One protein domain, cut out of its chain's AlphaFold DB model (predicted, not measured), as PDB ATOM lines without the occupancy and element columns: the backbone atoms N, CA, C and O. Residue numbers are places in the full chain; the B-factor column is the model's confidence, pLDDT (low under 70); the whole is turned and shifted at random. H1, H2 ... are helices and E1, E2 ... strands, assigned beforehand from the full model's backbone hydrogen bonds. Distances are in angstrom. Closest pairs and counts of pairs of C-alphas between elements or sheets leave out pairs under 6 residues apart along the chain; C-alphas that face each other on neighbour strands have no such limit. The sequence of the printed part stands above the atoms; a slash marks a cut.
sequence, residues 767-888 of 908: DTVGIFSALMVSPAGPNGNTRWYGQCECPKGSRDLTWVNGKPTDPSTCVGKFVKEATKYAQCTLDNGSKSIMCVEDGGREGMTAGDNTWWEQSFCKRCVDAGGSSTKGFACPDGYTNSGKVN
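Overview. This is residues 767 to 888 of the 908 residues of the protein "Related to Mig2 protein" of Sporisorium scitamineum (UniProt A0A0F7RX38). A strongly twisted four-stranded sheet has short H1 and long H2 over one face. Of 122 printed residues under half are in named elements, E1 E2 H1 E3 E4 H2 in order. Class and sheet are mixed; the sheet runs E2 E1 E4 E3. It is compact: radius of gyration of the C-alphas 13.7 A, spans 39 by 33 by 23 A.

Arrangement. Find the antiparallel hairpin of E1, residues 768 to 775, and E2, residues 788 to 795; N 771 and O 792 are 2.8 A apart. H2, residues 850 to 867, touches H1, residues 814 to 822, with 863 to 867 alone, closest at C-alphas 814 and 867, 5.0 A. Both have every O i to N i+4 pair within hydrogen-bond range.

Along the chain. Find C-alpha 768 of E1 at (22.124, 32.726, -17.004), E3 at residues 826 to 831, and E4 at 836 to 841. H2, 25.9 A long, ends at C-alpha 867, (32.042, 35.090, -7.775).

Size, cuts and confidence. Links E1 to E2 and E2 to H1 are long; residues 778 to 786 have pLDDT under 70.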
ATOM      1  N   ASP A 767      19.416  34.256 -19.874       94.38
ATOM      2  CA  ASP A 767      20.336  35.253 -19.320       94.38
ATOM      3  C   ASP A 767      21.224  34.714 -18.184       94.38
ATOM      4  O   ASP A 767      21.904  35.477 -17.493       94.38
ATOM      5  N   THR A 768      21.262  33.393 -17.989       95.56
ATOM      6  CA  THR A 768      22.124  32.726 -17.004       95.56
ATOM      7  C   THR A 768      23.035  31.678 -17.635       95.56
ATOM      8  O   THR A 768      22.715  31.066 -18.652       95.56
ATOM      9  N   VAL A 769      24.194  31.471 -17.012       96.44
ATOM     10  CA  VAL A 769      25.122  30.371 -17.294       96.44
ATOM     11  C   VAL A 769      25.127  29.450 -16.082       96.44
ATOM     12  O   VAL A 769      25.520  29.859 -14.987       96.44
ATOM     13  N   GLY A 770      24.691  28.207 -16.280       96.62
ATOM     14  CA  GLY A 770      24.775  27.165 -15.262       96.62
ATOM     15  C   GLY A 770      26.198  26.619 -15.163       96.62
ATOM     16  O   GLY A 770      26.763  26.166 -16.158       96.62
ATOM     17  N   ILE A 771      26.776  26.636 -13.966       97.31
ATOM     18  CA  ILE A 771      28.045  25.978 -13.655       97.31
ATOM     19  C   ILE A 771      27.760  24.807 -12.718       97.31
ATOM     20  O   ILE A 771      27.197  24.992 -11.640       97.31
ATOM     21  N   PHE A 772      28.161  23.607 -13.120       96.25
ATOM     22  CA  PHE A 772      27.943  22.362 -12.391       96.25
ATOM     23  C   PHE A 772      29.279  21.813 -11.891       96.25
ATOM     24  O   PHE A 772      30.237  21.729 -12.659       96.25
ATOM     25  N   SER A 773      29.354  21.417 -10.619       96.00
ATOM     26  CA  SER A 773      30.534  20.748 -10.054       96.00
ATOM     27  C   SER A 773      30.277  19.263  -9.822       96.00
ATOM     28  O   SER A 773      29.237  18.892  -9.281       96.00
ATOM     29  N   ALA A 774      31.222  18.414 -10.216       94.88
ATOM     30  CA  ALA A 774      31.245  16.976  -9.951       94.88
ATOM     31  C   ALA A 774      32.647  16.550  -9.496       94.88
ATOM     32  O   ALA A 774      33.623  17.241  -9.757       94.88
ATOM     33  N   LEU A 775      32.783  15.383  -8.870       91.12
ATOM     34  CA  LEU A 775      34.095  14.788  -8.586       91.12
ATOM     35  C   LEU A 775      34.509  13.855  -9.729       91.12
ATOM     36  O   LEU A 775      33.662  13.135 -10.260       91.12
ATOM     37  N   MET A 776      35.812  13.787 -10.050       85.62
ATOM     38  CA  MET A 776      36.338  12.764 -10.982       85.62
ATOM     39  C   MET A 776      35.942  11.348 -10.550       85.62
ATOM     40  O   MET A 776      35.608  10.500 -11.375       85.62
ATOM     41  N   VAL A 777      35.967  11.117  -9.239       82.56
ATOM     42  CA  VAL A 777      35.464   9.911  -8.594       82.56
ATOM     43  C   VAL A 777      34.085  10.234  -8.030       82.56
ATOM     44  O   VAL A 777      33.965  10.701  -6.898       82.56
ATOM     45  N   SER A 778      33.033  10.001  -8.818       65.62
ATOM     46  CA  SER A 778      31.678   9.951  -8.260       65.62
ATOM     47  C   SER A 778      31.629   8.814  -7.235       65.62
ATOM     48  O   SER A 778      31.874   7.667  -7.620       65.62
ATOM     49  N   PRO A 779      31.317   9.066  -5.948       60.31
ATOM     50  CA  PRO A 779      31.075   7.971  -5.023       60.31
ATOM     51  C   PRO A 779      29.878   7.161  -5.525       60.31
ATOM     52  O   PRO A 779      28.917   7.727  -6.054       60.31
ATOM     53  N   ALA A 780      29.922   5.842  -5.331       49.81
ATOM     54  CA  ALA A 780      28.841   4.926  -5.683       49.81
ATOM     55  C   ALA A 780      27.626   5.114  -4.751       49.81
ATOM     56  O   ALA A 780      27.307   4.268  -3.918       49.81
ATOM     57  N   GLY A 781      26.954   6.261  -4.871       54.72
ATOM     58  CA  GLY A 781      25.652   6.489  -4.262       54.72
ATOM     59  C   GLY A 781      24.641   5.481  -4.819       54.72
ATOM     60  O   GLY A 781      24.720   5.139  -6.002       54.72
ATOM     61  N   PRO A 782      23.663   5.029  -4.012       48.47
ATOM     62  CA  PRO A 782      22.838   3.849  -4.307       48.47
ATOM     63  C   PRO A 782      22.000   3.927  -5.595       48.47
ATOM     64  O   PRO A 782      21.455   2.920  -6.030       48.47
ATOM     65  N   ASN A 783      21.913   5.104  -6.223       47.09
ATOM     66  CA  ASN A 783      21.045   5.374  -7.367       47.09
ATOM     67  C   ASN A 783      21.819   5.543  -8.692       47.09
ATOM     68  O   ASN A 783      21.207   5.931  -9.683       47.09
ATOM     69  N   GLY A 784      23.147   5.339  -8.716       56.12
ATOM     70  CA  GLY A 784      24.004   5.344  -9.921       56.12
ATOM     71  C   GLY A 784      24.191   6.688 -10.647       56.12
ATOM     72  O   GLY A 784      25.220   6.905 -11.282       56.12
ATOM     73  N   ASN A 785      23.235   7.611 -10.531       62.00
ATOM     74  CA  ASN A 785      23.304   8.950 -11.103       62.00
ATOM     75  C   ASN A 785      24.472   9.738 -10.497       62.00
ATOM     76  O   ASN A 785      24.560   9.894  -9.276       62.00
ATOM     77  N   THR A 786      25.335  10.262 -11.368       59.88
ATOM     78  CA  THR A 786      26.490  11.097 -11.020       59.88
ATOM     79  C   THR A 786      26.048  12.282 -10.167       59.88
ATOM     80  O   THR A 786      25.299  13.145 -10.633       59.88
ATOM     81  N   ARG A 787      26.484  12.313  -8.903       77.81
ATOM     82  CA  ARG A 787      26.147  13.402  -7.986       77.81
ATOM     83  C   ARG A 787      26.952  14.647  -8.334       77.81
ATOM     84  O   ARG A 787      28.171  14.670  -8.175       77.81
ATOM     85  N   TRP A 788      26.238  15.681  -8.759       88.06
ATOM     86  CA  TRP A 788      26.735  17.047  -8.700       88.06
ATOM     87  C   TRP A 788      26.893  17.456  -7.229       88.06
ATOM     88  O   TRP A 788      26.033  17.139  -6.409       88.06
ATOM     89  N   TYR A 789      27.975  18.164  -6.916       90.31
ATOM     90  CA  TYR A 789      28.261  18.772  -5.609       90.31
ATOM     91  C   TYR A 789      27.818  20.230  -5.536       90.31
ATOM     92  O   TYR A 789      27.890  20.866  -4.490       90.31
ATOM     93  N   GLY A 790      27.352  20.766  -6.660       94.31
ATOM     94  CA  GLY A 790      26.835  22.110  -6.732       94.31
ATOM     95  C   GLY A 790      26.336  22.464  -8.120       94.31
ATOM     96  O   GLY A 790      26.847  21.976  -9.130       94.31
ATOM     97  N   GLN A 791      25.344  23.344  -8.136       96.00
ATOM     98  CA  GLN A 791      24.900  24.110  -9.291       96.00
ATOM     99  C   GLN A 791      24.972  25.589  -8.892       96.00
ATOM    100  O   GLN A 791      24.523  25.979  -7.807       96.00
ATOM    101  N   CYS A 792      25.614  26.388  -9.738       97.31
ATOM    102  CA  CYS A 792      25.770  27.829  -9.601       97.31
ATOM    103  C   CYS A 792      25.183  28.493 -10.840       97.31
ATOM    104  O   CYS A 792      25.542  28.145 -11.962       97.31
ATOM    105  N   GLU A 793      24.289  29.445 -10.638       96.88
ATOM    106  CA  GLU A 793      23.674  30.245 -11.685       96.88
ATOM    107  C   GLU A 793      24.381  31.603 -11.708       96.88
ATOM    108  O   GLU A 793      24.217  32.434 -10.812       96.88
ATOM    109  N   CYS A 794      25.226  31.809 -12.720       97.50
ATOM    110  CA  CYS A 794      25.859  33.097 -12.982       97.50
ATOM    111  C   CYS A 794      24.989  33.930 -13.934       97.50
ATOM    112  O   CYS A 794      24.529  33.379 -14.937       97.50
ATOM    113  N   PRO A 795      24.816  35.249 -13.718       96.38
ATOM    114  CA  PRO A 795      24.297  36.130 -14.761       96.38
ATOM    115  C   PRO A 795      25.266  36.130 -15.953       96.38
ATOM    116  O   PRO A 795      26.476  36.287 -15.780       96.38
ATOM    117  N   LYS A 796      24.726  35.922 -17.153       95.44
ATOM    118  CA  LYS A 796      25.463  35.671 -18.397       95.44
ATOM    119  C   LYS A 796      26.131  36.942 -18.922       95.44
ATOM    120  O   LYS A 796      25.509  37.760 -19.599       95.44
ATOM    121  N   GLY A 797      27.427  37.088 -18.664       93.81
ATOM    122  CA  GLY A 797      28.248  38.092 -19.333       93.81
ATOM    123  C   GLY A 797      28.365  37.815 -20.837       93.81
ATOM    124  O   GLY A 797      28.423  36.666 -21.275       93.81
ATOM    125  N   SER A 798      28.491  38.871 -21.646       94.19
ATOM    126  CA  SER A 798      28.627  38.787 -23.117       94.19
ATOM    127  C   SER A 798      29.888  38.055 -23.615       94.19
ATOM    128  O   SER A 798      30.065  37.875 -24.819       94.19
ATOM    129  N   ARG A 799      30.768  37.627 -22.701       93.94
ATOM    130  CA  ARG A 799      32.021  36.893 -22.953       93.94
ATOM    131  C   ARG A 799      32.158  35.609 -22.125       93.94
ATOM    132  O   ARG A 799      33.203  34.969 -22.157       93.94
ATOM    133  N   ASP A 800      31.122  35.206 -21.395       93.06
ATOM    134  CA  ASP A 800      31.205  34.076 -20.456       93.06
ATOM    135  C   ASP A 800      31.312  32.722 -21.171       93.06
ATOM    136  O   ASP A 800      31.954  31.786 -20.688       93.06
ATOM    137  N   LEU A 801      30.724  32.651 -22.366       93.88
ATOM    138  CA  LEU A 801      30.756  31.490 -23.251       93.88
ATOM    139  C   LEU A 801      31.919  31.541 -24.261       93.88
ATOM    140  O   LEU A 801      32.148  30.561 -24.965       93.88
ATOM    141  N   THR A 802      32.695  32.633 -24.336       94.94
ATOM    142  CA  THR A 802      33.887  32.685 -25.201       94.94
ATOM    143  C   THR A 802      35.105  32.188 -24.431       94.94
ATOM    144  O   THR A 802      35.572  32.820 -23.483       94.94
ATOM    145  N   TRP A 803      35.634  31.028 -24.822       96.06
ATOM    146  CA  TRP A 803      36.753  30.373 -24.139       96.06
ATOM    147  C   TRP A 803      38.001  30.319 -25.025       96.06
ATOM    148  O   TRP A 803      37.939  29.929 -26.187       96.06
ATOM    149  N   VAL A 804      39.155  30.667 -24.453       94.62
ATOM    150  CA  VAL A 804      40.467  30.645 -25.114       94.62
ATOM    151  C   VAL A 804      41.412  29.775 -24.289       94.62
ATOM    152  O   VAL A 804      41.575  29.984 -23.089       94.62
ATOM    153  N   ASN A 805      42.040  28.780 -24.924       93.94
ATOM    154  CA  ASN A 805      42.973  27.840 -24.282       93.94
ATOM    155  C   ASN A 805      42.414  27.177 -23.000       93.94
ATOM    156  O   ASN A 805      43.135  27.009 -22.014       93.94
ATOM    157  N   GLY A 806      41.124  26.818 -23.004       91.69
ATOM    158  CA  GLY A 806      40.462  26.161 -21.871       91.69
ATOM    159  C   GLY A 806      40.137  27.081 -20.688       91.69
ATOM    160  O   GLY A 806      40.016  26.593 -19.568       91.69
ATOM    161  N   LYS A 807      40.028  28.400 -20.904       95.06
ATOM    162  CA  LYS A 807      39.642  29.386 -19.880       95.06
ATOM    163  C   LYS A 807      38.670  30.427 -20.454       95.06
ATOM    164  O   LYS A 807      38.793  30.735 -21.640       95.06
ATOM    165  N   PRO A 808      37.757  31.010 -19.650       95.88
ATOM    166  CA  PRO A 808      36.942  32.149 -20.075       95.88
ATOM    167  C   PRO A 808      37.809  33.315 -20.564       95.88
ATOM    168  O   PRO A 808      38.858  33.599 -19.981       95.88
ATOM    169  N   THR A 809      37.363  34.000 -21.619       96.75
ATOM    170  CA  THR A 809      38.079  35.153 -22.197       96.75
ATOM    171  C   THR A 809      38.090  36.343 -21.241       96.75
ATOM    172  O   THR A 809      39.073  37.083 -21.187       96.75
ATOM    173  N   ASP A 810      37.015  36.521 -20.470       96.56
ATOM    174  CA  ASP A 810      36.890  37.589 -19.486       96.56
ATOM    175  C   ASP A 810      36.937  37.022 -18.052       96.56
ATOM    176  O   ASP A 810      36.013  36.323 -17.637       96.56
ATOM    177  N   PRO A 811      38.003  37.279 -17.268       96.38
ATOM    178  CA  PRO A 811      38.134  36.782 -15.899       96.38
ATOM    179  C   PRO A 811      37.428  37.671 -14.856       96.38
ATOM    180  O   PRO A 811      37.595  37.431 -13.657       96.38
ATOM    181  N   SER A 812      36.712  38.727 -15.271       96.56
ATOM    182  CA  SER A 812      36.061  39.691 -14.366       96.56
ATOM    183  C   SER A 812      34.574  39.409 -14.109       96.56
ATOM    184  O   SER A 812      34.026  39.854 -13.094       96.56
ATOM    185  N   THR A 813      33.932  38.645 -14.994       97.19
ATOM    186  CA  THR A 813      32.519  38.251 -14.903       97.19
ATOM    187  C   THR A 813      32.293  37.185 -13.828       97.19
ATOM    188  O   THR A 813      33.247  36.701 -13.216       97.19
ATOM    189  N   CYS A 814      31.036  36.812 -13.566       97.69
ATOM    190  CA  CYS A 814      30.721  35.754 -12.600       97.69
ATOM    191  C   CYS A 814      31.370  34.421 -13.008       97.69
ATOM    192  O   CYS A 814      32.110  33.823 -12.226       97.69
ATOM    193  N   VAL A 815      31.206  34.017 -14.272       97.50
ATOM    194  CA  VAL A 815      31.861  32.826 -14.831       97.50
ATOM    195  C   VAL A 815      33.384  32.950 -14.777       97.50
ATOM    196  O   VAL A 815      34.062  32.020 -14.334       97.50
ATOM    197  N   GLY A 816      33.931  34.107 -15.164       97.69
ATOM    198  CA  GLY A 816      35.366  34.377 -15.121       97.69
ATOM    199  C   GLY A 816      35.972  34.208 -13.726       97.69
ATOM    200  O   GLY A 816      36.983  33.521 -13.567       97.69
ATOM    201  N   LYS A 817      35.325  34.781 -12.703       98.12
ATOM    202  CA  LYS A 817      35.711  34.659 -11.290       98.12
ATOM    203  C   LYS A 817      35.577  33.226 -10.785       98.12
ATOM    204  O   LYS A 817      36.534  32.711 -10.207       98.12
ATOM    205  N   PHE A 818      34.436  32.578 -11.030       97.94
ATOM    206  CA  PHE A 818      34.186  31.218 -10.560       97.94
ATOM    207  C   PHE A 818      35.221  30.247 -11.126       97.94
ATOM    208  O   PHE A 818      35.890  29.549 -10.368       97.94
ATOM    209  N   VAL A 819      35.413  30.233 -12.449       97.62
ATOM    210  CA  VAL A 819      36.353  29.310 -13.101       97.62
ATOM    211  C   VAL A 819      37.798  29.619 -12.694       97.62
ATOM    212  O   VAL A 819      38.579  28.693 -12.486       97.62
ATOM    213  N   LYS A 820      38.170  30.891 -12.499       97.50
ATOM    214  CA  LYS A 820      39.494  31.285 -11.977       97.50
ATOM    215  C   LYS A 820      39.773  30.754 -10.562       97.50
ATOM    216  O   LYS A 820      40.928  30.457 -10.257       97.50
ATOM    217  N   GLU A 821      38.756  30.638  -9.712       97.50
ATOM    218  CA  GLU A 821      38.895  30.082  -8.361       97.50
ATOM    219  C   GLU A 821      38.813  28.547  -8.366       97.50
ATOM    220  O   GLU A 821      39.668  27.877  -7.788       97.50
ATOM    221  N   ALA A 822      37.839  27.982  -9.085       96.69
ATOM    222  CA  ALA A 822      37.647  26.542  -9.223       96.69
ATOM    223  C   ALA A 822      38.850  25.858  -9.894       96.69
ATOM    224  O   ALA A 822      39.261  24.800  -9.438       96.69
ATOM    225  N   THR A 823      39.503  26.477 -10.890       96.62
ATOM    226  CA  THR A 823      40.680  25.889 -11.579       96.62
ATOM    227  C   THR A 823      41.958  25.765 -10.738       96.62
ATOM    228  O   THR A 823      42.988  25.319 -11.243       96.62
ATOM    229  N   LYS A 824      41.907  26.093  -9.440       95.56
ATOM    230  CA  LYS A 824      42.919  25.684  -8.448       95.56
ATOM    231  C   LYS A 824      42.722  24.247  -7.941       95.56
ATOM    232  O   LYS A 824      43.672  23.657  -7.436       95.56
ATOM    233  N   TYR A 825      41.496  23.731  -8.041       94.62
ATOM    234  CA  TYR A 825      41.025  22.483  -7.430       94.62
ATOM    235  C   TYR A 825      40.176  21.623  -8.382       94.62
ATOM    236  O   TYR A 825      39.683  20.584  -7.963       94.62
ATOM    237  N   ALA A 826      39.952  22.056  -9.626       96.06
ATOM    238  CA  ALA A 826      39.053  21.411 -10.576       96.06
ATOM    239  C   ALA A 826      39.443  21.665 -12.035       96.06
ATOM    240  O   ALA A 826      39.970  22.718 -12.397       96.06
ATOM    241  N   GLN A 827      39.077  20.733 -12.907       96.31
ATOM    242  CA  GLN A 827      39.191  20.869 -14.354       96.31
ATOM    243  C   GLN A 827      37.837  21.322 -14.913       96.31
ATOM    244  O   GLN A 827      36.899  20.534 -15.009       96.31
ATOM    245  N   CYS A 828      37.721  22.611 -15.241       97.38
ATOM    246  CA  CYS A 828      36.507  23.190 -15.817       97.38
ATOM    247  C   CYS A 828      36.513  23.134 -17.349       97.38
ATOM    248  O   CYS A 828      37.480  23.538 -17.991       97.38
ATOM    249  N   THR A 829      35.400  22.687 -17.925       96.31
ATOM    250  CA  THR A 829      35.148  22.619 -19.368       96.31
ATOM    251  C   THR A 829      33.791  23.225 -19.693       96.31
ATOM    252  O   THR A 829      32.792  22.853 -19.078       96.31
ATOM    253  N   LEU A 830      33.745  24.116 -20.684       96.12
ATOM    254  CA  LEU A 830      32.491  24.526 -21.312       96.12
ATOM    255  C   LEU A 830      31.859  23.304 -21.997       96.12
ATOM    256  O   LEU A 830      32.529  22.631 -22.783       96.12
ATOM    257  N   ASP A 831      30.590  23.022 -21.713       93.75
ATOM    258  CA  ASP A 831      29.798  22.123 -22.541       93.75
ATOM    259  C   ASP A 831      29.233  22.917 -23.721       93.75
ATOM    260  O   ASP A 831      28.353  23.770 -23.576       93.75
ATOM    261  N   ASN A 832      29.759  22.612 -24.906       87.75
ATOM    262  CA  ASN A 832      29.404  23.269 -26.159       87.75
ATOM    263  C   ASN A 832      27.913  23.128 -26.523       87.75
ATOM    264  O   ASN A 832      27.432  23.908 -27.341       87.75
ATOM    265  N   GLY A 833      27.192  22.144 -25.964       85.62
ATOM    266  CA  GLY A 833      25.769  21.935 -26.247       85.62
ATOM    267  C   GLY A 833      24.824  22.776 -25.381       85.62
ATOM    268  O   GLY A 833      23.874  23.361 -25.893       85.62
ATOM    269  N   SER A 834      25.073  22.849 -24.070       82.56
ATOM    270  CA  SER A 834      24.060  23.255 -23.077       82.56
ATOM    271  C   SER A 834      24.179  24.691 -22.542       82.56
ATOM    272  O   SER A 834      23.498  25.039 -21.579       82.56
ATOM    273  N   LYS A 835      25.057  25.533 -23.117       90.06
ATOM    274  CA  LYS A 835      25.453  26.850 -22.553       90.06
ATOM    275  C   LYS A 835      25.979  26.747 -21.100       90.06
ATOM    276  O   LYS A 835      25.993  27.750 -20.388       90.06
ATOM    277  N   SER A 836      26.393  25.559 -20.645       95.56
ATOM    278  CA  SER A 836      26.788  25.290 -19.255       95.56
ATOM    279  C   SER A 836      28.277  24.976 -19.116       95.56
ATOM    280  O   SER A 836      28.974  24.704 -20.094       95.56
ATOM    281  N   ILE A 837      28.796  25.042 -17.892       96.69
ATOM    282  CA  ILE A 837      30.205  24.773 -17.584       96.69
ATOM    283  C   ILE A 837      30.271  23.651 -16.555       96.69
ATOM    284  O   ILE A 837      29.761  23.785 -15.447       96.69
ATOM    285  N   MET A 838      30.934  22.554 -16.905       96.50
ATOM    286  CA  MET A 838      31.170  21.432 -16.002       96.50
ATOM    287  C   MET A 838      32.576  21.545 -15.409       96.50
ATOM    288  O   MET A 838      33.564  21.492 -16.137       96.50
ATOM    289  N   CYS A 839      32.673  21.691 -14.089       97.12
ATOM    290  CA  CYS A 839      33.922  21.645 -13.335       97.12
ATOM    291  C   CYS A 839      34.053  20.294 -12.630       97.12
ATOM    292  O   CYS A 839      33.197  19.916 -11.834       97.12
ATOM    293  N   VAL A 840      35.126  19.562 -12.924       95.81
ATOM    294  CA  VAL A 840      35.395  18.253 -12.321       95.81
ATOM    295  C   VAL A 840      36.505  18.403 -11.280       95.81
ATOM    296  O   VAL A 840      37.650  18.654 -11.644       95.81
ATOM    297  N   GLU A 841      36.175  18.312  -9.991       94.75
ATOM    298  CA  GLU A 841      37.100  18.612  -8.892       94.75
ATOM    299  C   GLU A 841      38.146  17.495  -8.683       94.75
ATOM    300  O   GLU A 841      37.832  16.299  -8.577       94.75
ATOM    301  N   ASP A 842      39.402  17.920  -8.570       92.06
ATOM    302  CA  ASP A 842      40.595  17.135  -8.274       92.06
ATOM    303  C   ASP A 842      40.748  16.986  -6.746       92.06
ATOM    304  O   ASP A 842      41.403  17.782  -6.072       92.06
ATOM    305  N   GLY A 843      40.137  15.945  -6.176       87.50
ATOM    306  CA  GLY A 843      40.247  15.658  -4.736       87.50
ATOM    307  C   GLY A 843      39.225  14.667  -4.177       87.50
ATOM    308  O   GLY A 843      39.404  14.162  -3.069       87.50
ATOM    309  N   GLY A 844      38.176  14.351  -4.941       86.62
ATOM    310  CA  GLY A 844      37.218  13.305  -4.590       86.62
ATOM    311  C   GLY A 844      37.870  11.928  -4.432       86.62
ATOM    312  O   GLY A 844      38.689  11.521  -5.256       86.62
ATOM    313  N   ARG A 845      37.477  11.201  -3.381       87.31
ATOM    314  CA  ARG A 845      37.915   9.826  -3.085       87.31
ATOM    315  C   ARG A 845      36.734   8.861  -3.099       87.31
ATOM    316  O   ARG A 845      35.621   9.240  -2.738       87.31
ATOM    317  N   GLU A 846      36.979   7.599  -3.445       85.81
ATOM    318  CA  GLU A 846      35.999   6.542  -3.180       85.81
ATOM    319  C   GLU A 846      35.722   6.485  -1.668       85.81
ATOM    320  O   GLU A 846      36.636   6.642  -0.857       85.81
ATOM    321  N   GLY A 847      34.455   6.317  -1.280       86.12
ATOM    322  CA  GLY A 847      34.068   6.294   0.134       86.12
ATOM    323  C   GLY A 847      34.175   7.641   0.864       86.12
ATOM    324  O   GLY A 847      34.466   7.652   2.059       86.12
ATOM    325  N   MET A 848      33.945   8.777   0.188       86.31
ATOM    326  CA  MET A 848      33.780  10.073   0.867       86.31
ATOM    327  C   MET A 848      32.739  10.000   1.997       86.31
ATOM    328  O   MET A 848      31.607   9.562   1.785       86.31
ATOM    329  N   THR A 849      33.106  10.490   3.179       91.62
ATOM    330  CA  THR A 849      32.226  10.586   4.352       91.62
ATOM    331  C   THR A 849      31.138  11.644   4.152       91.62
ATOM    332  O   THR A 849      31.271  12.526   3.302       91.62
ATOM    333  N   ALA A 850      30.067  11.619   4.953       87.94
ATOM    334  CA  ALA A 850      29.038  12.664   4.907       87.94
ATOM    335  C   ALA A 850      29.644  14.077   5.049       87.94
ATOM    336  O   ALA A 850      29.350  14.946   4.233       87.94
ATOM    337  N   GLY A 851      30.575  14.262   5.996       91.94
ATOM    338  CA  GLY A 851      31.293  15.523   6.195       91.94
ATOM    339  C   GLY A 851      32.160  15.949   5.004       91.94
ATOM    340  O   GLY A 851      32.173  17.130   4.675       91.94
ATOM    341  N   ASP A 852      32.816  15.010   4.306       90.88
ATOM    342  CA  ASP A 852      33.533  15.330   3.059       90.88
ATOM    343  C   ASP A 852      32.563  15.877   1.995       90.88
ATOM    344  O   ASP A 852      32.861  16.875   1.344       90.88
ATOM    345  N   ASN A 853      31.393  15.245   1.823       89.81
ATOM    346  CA  ASN A 853      30.391  15.691   0.847       89.81
ATOM    347  C   ASN A 853      29.881  17.105   1.190       89.81
ATOM    348  O   ASN A 853      29.918  17.984   0.332       89.81
ATOM    349  N   THR A 854      29.504  17.350   2.452       91.69
ATOM    350  CA  THR A 854      29.077  18.679   2.923       91.69
ATOM    351  C   THR A 854      30.172  19.734   2.754       91.69
ATOM    352  O   THR A 854      29.874  20.853   2.349       91.69
ATOM    353  N   TRP A 855      31.445  19.395   2.994       93.81
ATOM    354  CA  TRP A 855      32.559  20.323   2.783       93.81
ATOM    355  C   TRP A 855      32.720  20.727   1.309       93.81
ATOM    356  O   TRP A 855      32.981  21.898   1.025       93.81
ATOM    357  N   TRP A 856      32.533  19.796   0.366       94.00
ATOM    358  CA  TRP A 856      32.554  20.107  -1.068       94.00
ATOM    359  C   TRP A 856      31.369  20.985  -1.487       94.00
ATOM    360  O   TRP A 856      31.589  21.972  -2.187       94.00
ATOM    361  N   GLU A 857      30.153  20.693  -1.013       93.75
ATOM    362  CA  GLU A 857      28.969  21.536  -1.254       93.75
ATOM    363  C   GLU A 857      29.180  22.966  -0.725       93.75
ATOM    364  O   GLU A 857      29.035  23.938  -1.470       93.75
ATOM    365  N   GLN A 858      29.635  23.103   0.525       94.81
ATOM    366  CA  GLN A 858      29.903  24.405   1.143       94.81
ATOM    367  C   GLN A 858      31.017  25.172   0.422       94.81
ATOM    368  O   GLN A 858      30.891  26.376   0.182       94.81
ATOM    369  N   SER A 859      32.092  24.483   0.033       94.94
ATOM    370  CA  SER A 859      33.197  25.074  -0.728       94.94
ATOM    371  C   SER A 859      32.751  25.525  -2.120       94.94
ATOM    372  O   SER A 859      33.186  26.578  -2.591       94.94
ATOM    373  N   PHE A 860      31.851  24.781  -2.767       95.88
ATOM    374  CA  PHE A 860      31.245  25.176  -4.032       95.88
ATOM    375  C   PHE A 860      30.323  26.392  -3.870       95.88
ATOM    376  O   PHE A 860      30.504  27.376  -4.592       95.88
ATOM    377  N   CYS A 861      29.372  26.365  -2.923       96.25
ATOM    378  CA  CYS A 861      28.456  27.489  -2.698       96.25
ATOM    379  C   CYS A 861      29.243  28.767  -2.381       96.25
ATOM    380  O   CYS A 861      28.974  29.816  -2.968       96.25
ATOM    381  N   LYS A 862      30.286  28.672  -1.544       95.81
ATOM    382  CA  LYS A 862      31.194  29.790  -1.284       95.81
ATOM    383  C   LYS A 862      31.812  30.346  -2.571       95.81
ATOM    384  O   LYS A 862      31.684  31.541  -2.813       95.81
ATOM    385  N   ARG A 863      32.412  29.506  -3.428       97.00
ATOM    386  CA  ARG A 863      32.980  29.956  -4.718       97.00
ATOM    387  C   ARG A 863      31.936  30.583  -5.646       97.00
ATOM    388  O   ARG A 863      32.265  31.526  -6.359       97.00
ATOM    389  N   CYS A 864      30.699  30.086  -5.634       97.69
ATOM    390  CA  CYS A 864      29.590  30.652  -6.405       97.69
ATOM    391  C   CYS A 864      29.241  32.074  -5.940       97.69
ATOM    392  O   CYS A 864      29.241  33.013  -6.736       97.69
ATOM    393  N   VAL A 865      29.027  32.251  -4.635       96.38
ATOM    394  CA  VAL A 865      28.654  33.539  -4.034       96.38
ATOM    395  C   VAL A 865      29.810  34.544  -4.082       96.38
ATOM    396  O   VAL A 865      29.590  35.691  -4.459       96.38
ATOM    397  N   ASP A 866      31.050  34.124  -3.793       96.12
ATOM    398  CA  ASP A 866      32.253  34.969  -3.908       96.12
ATOM    399  C   ASP A 866      32.491  35.442  -5.365       96.12
ATOM    400  O   ASP A 866      33.086  36.498  -5.594       96.12
ATOM    401  N   ALA A 867      32.012  34.690  -6.366       97.31
ATOM    402  CA  ALA A 867      32.042  35.090  -7.775       97.31
ATOM    403  C   ALA A 867      30.905  36.057  -8.175       97.31
ATOM    404  O   ALA A 867      31.021  36.736  -9.201       97.31
ATOM    405  N   GLY A 868      29.843  36.155  -7.368       96.81
ATOM    406  CA  GLY A 868      28.630  36.932  -7.651       96.81
ATOM    407  C   GLY A 868      27.502  36.142  -8.330       96.81
ATOM    408  O   GLY A 868      26.666  36.751  -8.993       96.81
ATOM    409  N   GLY A 869      27.492  34.811  -8.206       96.94
ATOM    410  CA  GLY A 869      26.418  33.928  -8.678       96.94
ATOM    411  C   GLY A 869      25.546  33.399  -7.537       96.94
ATOM    412  O   GLY A 869      25.936  33.428  -6.368       96.94
ATOM    413  N   SER A 870      24.361  32.887  -7.869       96.44
ATOM    414  CA  SER A 870      23.448  32.234  -6.922       96.44
ATOM    415  C   SER A 870      23.599  30.716  -6.974       96.44
ATOM    416  O   SER A 870      23.484  30.119  -8.042       96.44
ATOM    417  N   SER A 871      23.842  30.066  -5.834       96.00
ATOM    418  CA  SER A 871      23.866  28.601  -5.778       96.00
ATOM    419  C   SER A 871      22.441  28.056  -5.634       96.00
ATOM    420  O   SER A 871      21.591  28.650  -4.969       96.00
ATOM    421  N   THR A 872      22.132  26.947  -6.305       93.38
ATOM    422  CA  THR A 872      20.776  26.389  -6.291       93.38
ATOM    423  C   THR A 872      20.438  25.846  -4.896       93.38
ATOM    424  O   THR A 872      21.211  25.091  -4.313       93.38
ATOM    425  N   LYS A 873      19.233  26.151  -4.388       88.06
ATOM    426  CA  LYS A 873      18.762  25.906  -2.999       88.06
ATOM    427  C   LYS A 873      18.857  24.465  -2.442       88.06
ATOM    428  O   LYS A 873      18.470  24.250  -1.300       88.06
ATOM    429  N   GLY A 874      19.299  23.485  -3.231       86.38
ATOM    430  CA  GLY A 874      19.465  22.086  -2.824       86.38
ATOM    431  C   GLY A 874      20.865  21.702  -2.331       86.38
ATOM    432  O   GLY A 874      21.043  20.544  -1.971       86.38
ATOM    433  N   PHE A 875      21.834  22.624  -2.334       87.94
ATOM    434  CA  PHE A 875      23.210  22.384  -1.879       87.94
ATOM    435  C   PHE A 875      23.506  23.138  -0.577       87.94
ATOM    436  O   PHE A 875      23.003  24.249  -0.366       87.94
ATOM    437  N   ALA A 876      24.316  22.543   0.301       84.88
ATOM    438  CA  ALA A 876      24.714  23.170   1.555       84.88
ATOM    439  C   ALA A 876      25.634  24.382   1.318       84.88
ATOM    440  O   ALA A 876      26.690  24.267   0.703       84.88
ATOM    441  N   CYS A 877      25.272  25.536   1.877       91.56
ATOM    442  CA  CYS A 877      26.162  26.691   2.008       91.56
ATOM    443  C   CYS A 877      26.753  26.746   3.426       91.56
ATOM    444  O   CYS A 877      26.125  26.241   4.359       91.56
ATOM    445  N   PRO A 878      27.955  27.322   3.618       88.50
ATOM    446  CA  PRO A 878      28.481  27.587   4.952       88.50
ATOM    447  C   PRO A 878      27.725  28.752   5.607       88.50
ATOM    448  O   PRO A 878      27.137  29.587   4.918       88.50
ATOM    449  N   ASP A 879      27.762  28.844   6.935       87.38
ATOM    450  CA  ASP A 879      27.069  29.917   7.654       87.38
ATOM    451  C   ASP A 879      27.542  31.313   7.220       87.38
ATOM    452  O   ASP A 879      28.711  31.550   6.905       87.38
ATOM    453  N   GLY A 880      26.596  32.252   7.146       85.81
ATOM    454  CA  GLY A 880      26.819  33.582   6.576       85.81
ATOM    455  C   GLY A 880      26.823  33.635   5.040       85.81
ATOM    456  O   GLY A 880      26.722  34.725   4.487       85.81
ATOM    457  N   TYR A 881      26.856  32.503   4.330       89.25
ATOM    458  CA  TYR A 881      26.672  32.453   2.877       89.25
ATOM    459  C   TYR A 881      25.245  32.035   2.521       89.25
ATOM    460  O   TYR A 881      24.718  31.061   3.053       89.25
ATOM    461  N   THR A 882      24.612  32.748   1.585       86.25
ATOM    462  CA  THR A 882      23.276  32.381   1.096       86.25
ATOM    463  C   THR A 882      23.307  31.931  -0.356       86.25
ATOM    464  O   THR A 882      23.977  32.526  -1.198       86.25
ATOM    465  N   ASN A 883      22.441  30.971  -0.675       82.62
ATOM    466  CA  ASN A 883      22.107  30.571  -2.043       82.62
ATOM    467  C   ASN A 883      21.654  31.756  -2.942       82.62
ATOM    468  O   ASN A 883      21.658  31.637  -4.159       82.62
ATOM    469  N   SER A 884      21.317  32.929  -2.380       79.75
ATOM    470  CA  SER A 884      20.872  34.121  -3.128       79.75
ATOM    471  C   SER A 884      21.986  34.964  -3.779       79.75
ATOM    472  O   SER A 884      21.713  36.065  -4.252       79.75
ATOM    473  N   GLY A 885      23.242  34.498  -3.770       75.00
ATOM    474  CA  GLY A 885      24.388  35.271  -4.274       75.00
ATOM    475  C   GLY A 885      24.805  36.431  -3.364       75.00
ATOM    476  O   GLY A 885      25.563  37.308  -3.770       75.00
ATOM    477  N   LYS A 886      24.319  36.441  -2.116       75.50
ATOM    478  CA  LYS A 886      24.672  37.425  -1.088       75.50
ATOM    479  C   LYS A 886      25.363  36.737   0.083       75.50
ATOM    480  O   LYS A 886      24.818  35.797   0.672       75.50
ATOM    481  N   VAL A 887      26.536  37.247   0.449       77.75
ATOM    482  CA  VAL A 887      27.119  37.040   1.780       77.75
ATOM    483  C   VAL A 887      26.294  37.871   2.763       77.75
ATOM    484  O   VAL A 887      26.123  39.069   2.545       77.75
ATOM    485  N   ASN A 888      25.776  37.258   3.827       72.25
ATOM    486  CA  ASN A 888      25.074  37.945   4.908       72.25
ATOM    487  C   ASN A 888      26.108  38.641   5.813       72.25
ATOM    488  O   ASN A 888      26.779  37.954   6.587       72.25
TER     489      ASN A 888